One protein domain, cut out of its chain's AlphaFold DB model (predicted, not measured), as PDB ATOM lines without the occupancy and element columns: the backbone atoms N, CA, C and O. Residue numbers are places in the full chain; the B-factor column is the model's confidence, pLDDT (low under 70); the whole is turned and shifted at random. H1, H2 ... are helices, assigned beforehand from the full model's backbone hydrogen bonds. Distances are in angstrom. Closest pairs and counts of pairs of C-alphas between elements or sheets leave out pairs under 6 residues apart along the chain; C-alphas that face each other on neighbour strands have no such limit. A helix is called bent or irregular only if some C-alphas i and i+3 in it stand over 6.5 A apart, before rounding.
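This is residues 27 to 83 of the 91 residues of an uncharacterized protein of Actinobacteria bacterium 13_2_20CM_2_71_6 (UniProt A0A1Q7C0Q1). Three helical rods make an open triangle: the long helix H1 is sharply bent into arms H1a and H1b, and H2 folds back to close the third side. The printed part has 57 residues, with two named helices, H1 then H2, and no named strand; it is all helix. It is only just compact, close to loose, with a radius of gyration of the C-alphas of 11.8 A and spans of 31 by 24 by 17 A.

Find C-alpha 34 at (154.120, 164.931, 247.223), where H1, residues 34 to 63, begins. By its hydrogen bonds it was assigned as one helix, but it is bent: C-alphas 47 and 50 are 9.5 A apart. H1a is residues 34 to 47, 20.0 A long; H1b is residues 50 to 63, 20.1 A. H2, residues 65 to 82, runs 25.2 A to C-alpha 82 at (154.997, 163.695, 242.573).

H1a and H1b are about perpendicular, 82 degrees, and close but not clearly touching; their closest C-alphas, Leu 45 and Cys 53, are 7.6 A apart. H1b and H2 form a helical hairpin, opposite ways at 36 degrees, only just a steep tilt; residues 57 to 61 touch 68 to 69, closest at the C-alphas of Phe 61 and Ala 68, 5.4 A. H1a touches H2 with residues 34 to 38 alone, opposite ways at a steep tilt of 63 degrees; the closest C-alphas, Pro 34 and Cys 82, are 4.9 A apart. Every O i to N i+4 pair is within hydrogen-bond range in H1a and H1b, and 13 of 14 in H2.

Look to the C-alphas of Glu 35 and Glu 63 for the two farthest apart, 30.7 A. The link from H1 to H2 is tight, the printed part has no cut, and no printed residue is under 70 in pLDDT.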
ATOM      1  N   GLN A  27     149.529 154.470 252.122       93.75
ATOM      2  CA  GLN A  27     148.260 154.061 251.526       93.75
ATOM      3  C   GLN A  27     147.590 155.186 250.717       93.75
ATOM      4  O   GLN A  27     147.701 156.361 251.078       93.75
ATOM      5  N   PRO A  28     146.809 154.846 249.669       92.31
ATOM      6  CA  PRO A  28     146.025 155.826 248.910       92.31
ATOM      7  C   PRO A  28     145.046 156.626 249.781       92.31
ATOM      8  O   PRO A  28     144.852 157.823 249.574       92.31
ATOM      9  N   SER A  29     144.450 155.968 250.782       94.62
ATOM     10  CA  SER A  29     143.471 156.537 251.718       94.62
ATOM     11  C   SER A  29     144.032 157.690 252.552       94.62
ATOM     12  O   SER A  29     143.288 158.600 252.913       94.62
ATOM     13  N   GLN A  30     145.342 157.690 252.808       94.25
ATOM     14  CA  GLN A  30     146.028 158.729 253.577       94.25
ATOM     15  C   GLN A  30     146.204 160.034 252.792       94.25
ATOM     16  O   GLN A  30     146.607 161.032 253.383       94.25
ATOM     17  N   ARG A  31     145.918 160.035 251.477       92.50
ATOM     18  CA  ARG A  31     146.087 161.188 250.574       92.50
ATOM     19  C   ARG A  31     147.453 161.874 250.763       92.50
ATOM     20  O   ARG A  31     147.500 163.058 251.098       92.50
ATOM     21  N   PRO A  32     148.567 161.134 250.603       95.12
ATOM     22  CA  PRO A  32     149.885 161.654 250.934       95.12
ATOM     23  C   PRO A  32     150.249 162.856 250.062       95.12
ATOM     24  O   PRO A  32     150.057 162.847 248.846       95.12
ATOM     25  N   ALA A  33     150.829 163.880 250.685       95.00
ATOM     26  CA  ALA A  33     151.385 165.018 249.967       95.00
ATOM     27  C   ALA A  33     152.629 164.593 249.158       95.00
ATOM     28  O   ALA A  33     153.346 163.677 249.580       95.00
ATOM     29  N   PRO A  34     152.975 165.296 248.061       94.62
ATOM     30  CA  PRO A  34     154.120 164.931 247.223       94.62
ATOM     31  C   PRO A  34     155.441 164.779 247.986       94.62
ATOM     32  O   PRO A  34     156.230 163.878 247.712       94.62
ATOM     33  N   GLU A  35     155.676 165.605 249.006       94.44
ATOM     34  CA  GLU A  35     156.871 165.494 249.847       94.44
ATOM     35  C   GLU A  35     156.896 164.220 250.703       94.44
ATOM     36  O   GLU A  35     157.948 163.615 250.900       94.44
ATOM     37  N   GLN A  36     155.741 163.767 251.195       96.38
ATOM     38  CA  GLN A  36     155.657 162.511 251.943       96.38
ATOM     39  C   GLN A  36     155.974 161.323 251.035       96.38
ATOM     40  O   GLN A  36     156.750 160.458 251.435       96.38
ATOM     41  N   VAL A  37     155.455 161.334 249.805       96.81
ATOM     42  CA  VAL A  37     155.767 160.322 248.788       96.81
ATOM     43  C   VAL A  37     157.266 160.304 248.495       96.81
ATOM     44  O   VAL A  37     157.891 159.249 248.585       96.81
ATOM     45  N   ARG A  38     157.870 161.469 248.218       95.00
ATOM     46  CA  ARG A  38     159.300 161.564 247.891       95.00
ATOM     47  C   ARG A  38     160.198 161.041 249.009       95.00
ATOM     48  O   ARG A  38     161.122 160.273 248.743       95.00
ATOM     49  N   ARG A  39     159.901 161.404 250.261       95.81
ATOM     50  CA  ARG A  39     160.650 160.917 251.430       95.81
ATOM     51  C   ARG A  39     160.492 159.417 251.635       95.81
ATOM     52  O   ARG A  39     161.478 158.747 251.920       95.81
ATOM     53  N   ALA A  40     159.284 158.889 251.478       96.81
ATOM     54  CA  ALA A  40     159.020 157.467 251.652       96.81
ATOM     55  C   ALA A  40     159.724 156.614 250.585       96.81
ATOM     56  O   ALA A  40     160.392 155.637 250.919       96.81
ATOM     57  N   VAL A  41     159.659 157.035 249.320       95.94
ATOM     58  CA  VAL A  41     160.395 156.406 248.213       95.94
ATOM     59  C   VAL A  41     161.898 156.428 248.484       95.94
ATOM     60  O   VAL A  41     162.548 155.384 248.425       95.94
ATOM     61  N   ALA A  42     162.453 157.588 248.846       94.31
ATOM     62  CA  ALA A  42     163.869 157.703 249.180       94.31
ATOM     63  C   ALA A  42     164.254 156.801 250.364       94.31
ATOM     64  O   ALA A  42     165.291 156.146 250.315       94.31
ATOM     65  N   ALA A  43     163.416 156.712 251.400       95.50
ATOM     66  CA  ALA A  43     163.658 155.849 252.551       95.50
ATOM     67  C   ALA A  43     163.706 154.362 252.163       95.50
ATOM     68  O   ALA A  43     164.631 153.664 252.578       95.50
ATOM     69  N   MET A  44     162.768 153.887 251.333       96.19
ATOM     70  CA  MET A  44     162.760 152.497 250.855       96.19
ATOM     71  C   MET A  44     164.003 152.176 250.023       96.19
ATOM     72  O   MET A  44     164.667 151.164 250.257       96.19
ATOM     73  N   LEU A  45     164.372 153.071 249.105       94.25
ATOM     74  CA  LEU A  45     165.551 152.901 248.257       94.25
ATOM     75  C   LEU A  45     166.855 152.940 249.054       94.25
ATOM     76  O   LEU A  45     167.737 152.126 248.806       94.25
ATOM     77  N   CYS A  46     166.982 153.848 250.021       93.62
ATOM     78  CA  CYS A  46     168.170 153.938 250.868       93.62
ATOM     79  C   CYS A  46     168.308 152.730 251.800       93.62
ATOM     80  O   CYS A  46     169.422 152.278 252.044       93.62
ATOM     81  N   ARG A  47     167.193 152.216 252.335       95.75
ATOM     82  CA  ARG A  47     167.215 151.122 253.312       95.75
ATOM     83  C   ARG A  47     167.402 149.750 252.669       95.75
ATOM     84  O   ARG A  47     168.131 148.931 253.215       95.75
ATOM     85  N   TYR A  48     166.735 149.497 251.546       95.06
ATOM     86  CA  TYR A  48     166.660 148.160 250.949       95.06
ATOM     87  C   TYR A  48     167.262 148.077 249.543       95.06
ATOM     88  O   TYR A  48     167.639 147.000 249.083       95.06
ATOM     89  N   GLY A  49     167.384 149.210 248.854       92.00
ATOM     90  CA  GLY A  49     167.860 149.261 247.479       92.00
ATOM     91  C   GLY A  49     166.806 148.845 246.440       92.00
ATOM     92  O   GLY A  49     165.795 148.211 246.754       92.00
ATOM     93  N   PRO A  50     167.042 149.177 245.159       92.12
ATOM     94  CA  PRO A  50     166.064 148.977 244.088       92.12
ATOM     95  C   PRO A  50     165.815 147.501 243.762       92.12
ATOM     96  O   PRO A  50     164.682 147.110 243.508       92.12
ATOM     97  N   ARG A  51     166.850 146.650 243.828       93.94
ATOM     98  CA  ARG A  51     166.703 145.206 243.568       93.94
ATOM     99  C   ARG A  51     165.759 144.536 244.559       93.94
ATOM    100  O   ARG A  51     164.964 143.695 244.160       93.94
ATOM    101  N   TRP A  52     165.844 144.920 245.830       96.31
ATOM    102  CA  TRP A  52     164.941 144.407 246.850       96.31
ATOM    103  C   TRP A  52     163.504 144.872 246.597       96.31
ATOM    104  O   TRP A  52     162.592 144.055 246.661       96.31
ATOM    105  N   CYS A  53     163.307 146.146 246.230       96.62
ATOM    106  CA  CYS A  53     161.981 146.676 245.894       96.62
ATOM    107  C   CYS A  53     161.353 145.902 244.722       96.62
ATOM    108  O   CYS A  53     160.215 145.449 244.829       96.62
ATOM    109  N   ALA A  54     162.118 145.672 243.650       95.19
ATOM    110  CA  ALA A  54     161.667 144.897 242.497       95.19
ATOM    111  C   ALA A  54     161.347 143.434 242.856       95.19
ATOM    112  O   ALA A  54     160.323 142.906 242.430       95.19
ATOM    113  N   ALA A  55     162.190 142.784 243.665       96.56
ATOM    114  CA  ALA A  55     161.967 141.404 244.097       96.56
ATOM    115  C   ALA A  55     160.718 141.272 244.979       96.56
ATOM    116  O   ALA A  55     159.906 140.375 244.766       96.56
ATOM    117  N   ARG A  56     160.530 142.189 245.936       97.44
ATOM    118  CA  ARG A  56     159.365 142.188 246.826       97.44
ATOM    119  C   ARG A  56     158.073 142.488 246.066       97.44
ATOM    120  O   ARG A  56     157.069 141.830 246.306       97.44
ATOM    121  N   MET A  57     158.113 143.417 245.113       97.00
ATOM    122  CA  MET A  57     157.011 143.640 244.180       97.00
ATOM    123  C   MET A  57     156.679 142.360 243.403       97.00
ATOM    124  O   MET A  57     155.528 141.944 243.389       97.00
ATOM    125  N   ALA A  58     157.673 141.718 242.784       96.56
ATOM    126  CA  ALA A  58     157.456 140.497 242.010       96.56
ATOM    127  C   ALA A  58     156.866 139.360 242.860       96.56
ATOM    128  O   ALA A  58     155.996 138.637 242.383       96.56
ATOM    129  N   GLN A  59     157.294 139.237 244.122       97.75
ATOM    130  CA  GLN A  59     156.715 138.285 245.067       97.75
ATOM    131  C   GLN A  59     155.220 138.549 245.286       97.75
ATOM    132  O   GLN A  59     154.421 137.634 245.132       97.75
ATOM    133  N   GLU A  60     154.828 139.793 245.574       97.25
ATOM    134  CA  GLU A  60     153.414 140.152 245.774       97.25
ATOM    135  C   GLU A  60     152.559 139.882 244.532       97.25
ATOM    136  O   GLU A  60     151.428 139.425 244.649       97.25
ATOM    137  N   PHE A  61     153.100 140.105 243.332       97.19
ATOM    138  CA  PHE A  61     152.409 139.744 242.092       97.19
ATOM    139  C   PHE A  61     152.254 138.230 241.898       97.19
ATOM    140  O   PHE A  61     151.318 137.809 241.223       97.19
ATOM    141  N   GLY A  62     153.158 137.419 242.452       97.38
ATOM    142  CA  GLY A  62     153.058 135.961 242.417       97.38
ATOM    143  C   GLY A  62     152.106 135.394 243.469       97.38
ATOM    144  O   GLY A  62     151.415 134.418 243.195       97.38
ATOM    145  N   GLU A  63     152.068 136.002 244.657       97.88
ATOM    146  CA  GLU A  63     151.257 135.535 245.786       97.88
ATOM    147  C   GLU A  63     149.819 136.074 245.740       97.88
ATOM    148  O   GLU A  63     148.879 135.303 245.903       97.88
ATOM    149  N   HIS A  64     149.648 137.377 245.489       96.69
ATOM    150  CA  HIS A  64     148.362 138.083 245.582       96.69
ATOM    151  C   HIS A  64     148.180 139.083 244.423       96.69
ATOM    152  O   HIS A  64     148.134 140.306 244.638       96.69
ATOM    153  N   PRO A  65     148.083 138.608 243.166       95.06
ATOM    154  CA  PRO A  65     147.976 139.479 241.994       95.06
ATOM    155  C   PRO A  65     146.782 140.446 242.058       95.06
ATOM    156  O   PRO A  65     146.897 141.597 241.632       95.06
ATOM    157  N   GLU A  66     145.654 140.029 242.632       97.38
ATOM    158  CA  GLU A  66     144.440 140.833 242.807       97.38
ATOM    159  C   GLU A  66     144.639 142.049 243.717       97.38
ATOM    160  O   GLU A  66     143.973 143.071 243.538       97.38
ATOM    161  N   THR A  67     145.593 141.971 244.648       95.44
ATOM    162  CA  THR A  67     145.962 143.081 245.533       95.44
ATOM    163  C   THR A  67     147.126 143.883 244.947       95.44
ATOM    164  O   THR A  67     147.140 145.117 245.009       95.44
ATOM    165  N   ALA A  68     148.084 143.206 244.310       96.81
ATOM    166  CA  ALA A  68     149.254 143.834 243.707       96.81
ATOM    167  C   ALA A  68     148.890 144.761 242.533       96.81
ATOM    168  O   ALA A  68     149.378 145.889 242.450       96.81
ATOM    169  N   VAL A  69     147.990 144.352 241.634       97.19
ATOM    170  CA  VAL A  69     147.605 145.172 240.471       97.19
ATOM    171  C   VAL A  69     147.074 146.562 240.869       97.19
ATOM    172  O   VAL A  69     147.668 147.557 240.434       97.19
ATOM    173  N   PRO A  70     146.017 146.701 241.697       97.19
ATOM    174  CA  PRO A  70     145.510 148.022 242.077       97.19
ATOM    175  C   PRO A  70     146.548 148.834 242.863       97.19
ATOM    176  O   PRO A  70     146.634 150.055 242.697       97.19
ATOM    177  N   ARG A  71     147.396 148.167 243.658       97.44
ATOM    178  CA  ARG A  71     148.500 148.808 244.377       97.44
ATOM    179  C   ARG A  71     149.520 149.434 243.425       97.44
ATOM    180  O   ARG A  71     149.923 150.579 243.631       97.44
ATOM    181  N   MET A  72     149.911 148.718 242.374       97.12
ATOM    182  CA  MET A  72     150.861 149.215 241.380       97.12
ATOM    183  C   MET A  72     150.271 150.345 240.536       97.12
ATOM    184  O   MET A  72     150.945 151.346 240.297       97.12
ATOM    185  N   VAL A  73     148.999 150.238 240.140       97.12
ATOM    186  CA  VAL A  73     148.302 151.322 239.427       97.12
ATOM    187  C   VAL A  73     148.349 152.614 240.240       97.12
ATOM    188  O   VAL A  73     148.739 153.660 239.714       97.12
ATOM    189  N   TRP A  74     148.033 152.540 241.536       97.44
ATOM    190  CA  TRP A  74     148.143 153.692 242.428       97.44
ATOM    191  C   TRP A  74     149.579 154.220 242.530       97.44
ATOM    192  O   TRP A  74     149.790 155.434 242.465       97.44
ATOM    193  N   ALA A  75     150.570 153.334 242.668       97.31
ATOM    194  CA  ALA A  75     151.963 153.735 242.824       97.31
ATOM    195  C   ALA A  75     152.464 154.505 241.592       97.31
ATOM    196  O   ALA A  75     153.019 155.596 241.724       97.31
ATOM    197  N   VAL A  76     152.189 153.994 240.387       95.19
ATOM    198  CA  VAL A  76     152.557 154.645 239.119       95.19
ATOM    199  C   VAL A  76     151.885 156.010 238.978       95.19
ATOM    200  O   VAL A  76     152.548 156.990 238.633       95.19
ATOM    201  N   GLN A  77     150.581 156.107 239.254       95.06
ATOM    202  CA  GLN A  77     149.856 157.379 239.180       95.06
ATOM    203  C   GLN A  77     150.415 158.408 240.167       95.06
ATOM    204  O   GLN A  77     150.673 159.551 239.792       95.06
ATOM    205  N   THR A  78     150.661 157.985 241.406       95.75
ATOM    206  CA  THR A  78     151.186 158.850 242.466       95.75
ATOM    207  C   THR A  78     152.597 159.335 242.135       95.75
ATOM    208  O   THR A  78     152.887 160.523 242.259       95.75
ATOM    209  N   VAL A  79     153.474 158.454 241.643       94.44
ATOM    210  CA  VAL A  79     154.828 158.838 241.221       94.44
ATOM    211  C   VAL A  79     154.792 159.836 240.073       94.44
ATOM    212  O   VAL A  79     155.495 160.838 240.134       94.44
ATOM    213  N   ARG A  80     153.943 159.628 239.060       91.44
ATOM    214  CA  ARG A  80     153.795 160.589 237.954       91.44
ATOM    215  C   ARG A  80     153.379 161.979 238.437       91.44
ATOM    216  O   ARG A  80     153.850 162.970 237.894       91.44
ATOM    217  N   GLN A  81     152.531 162.053 239.462       91.44
ATOM    218  CA  GLN A  81     152.100 163.324 240.055       91.44
ATOM    219  C   GLN A  81     153.198 163.981 240.906       91.44
ATOM    220  O   GLN A  81     153.320 165.202 240.920       91.44
ATOM    221  N   CYS A  82     154.001 163.186 241.620       92.31
ATOM    222  CA  CYS A  82     154.997 163.695 242.573       92.31
ATOM    223  C   CYS A  82     156.379 163.958 241.953       92.31
ATOM    224  O   CYS A  82     157.188 164.675 242.544       92.31
ATOM    225  N   TYR A  83     156.652 163.370 240.787       85.69
ATOM    226  CA  TYR A  83     157.903 163.486 240.043       85.69
ATOM    227  C   TYR A  83     157.607 163.932 238.605       85.69
ATOM    228  O   TYR A  83     157.696 163.117 237.681       85.69
TER     229      TYR A  83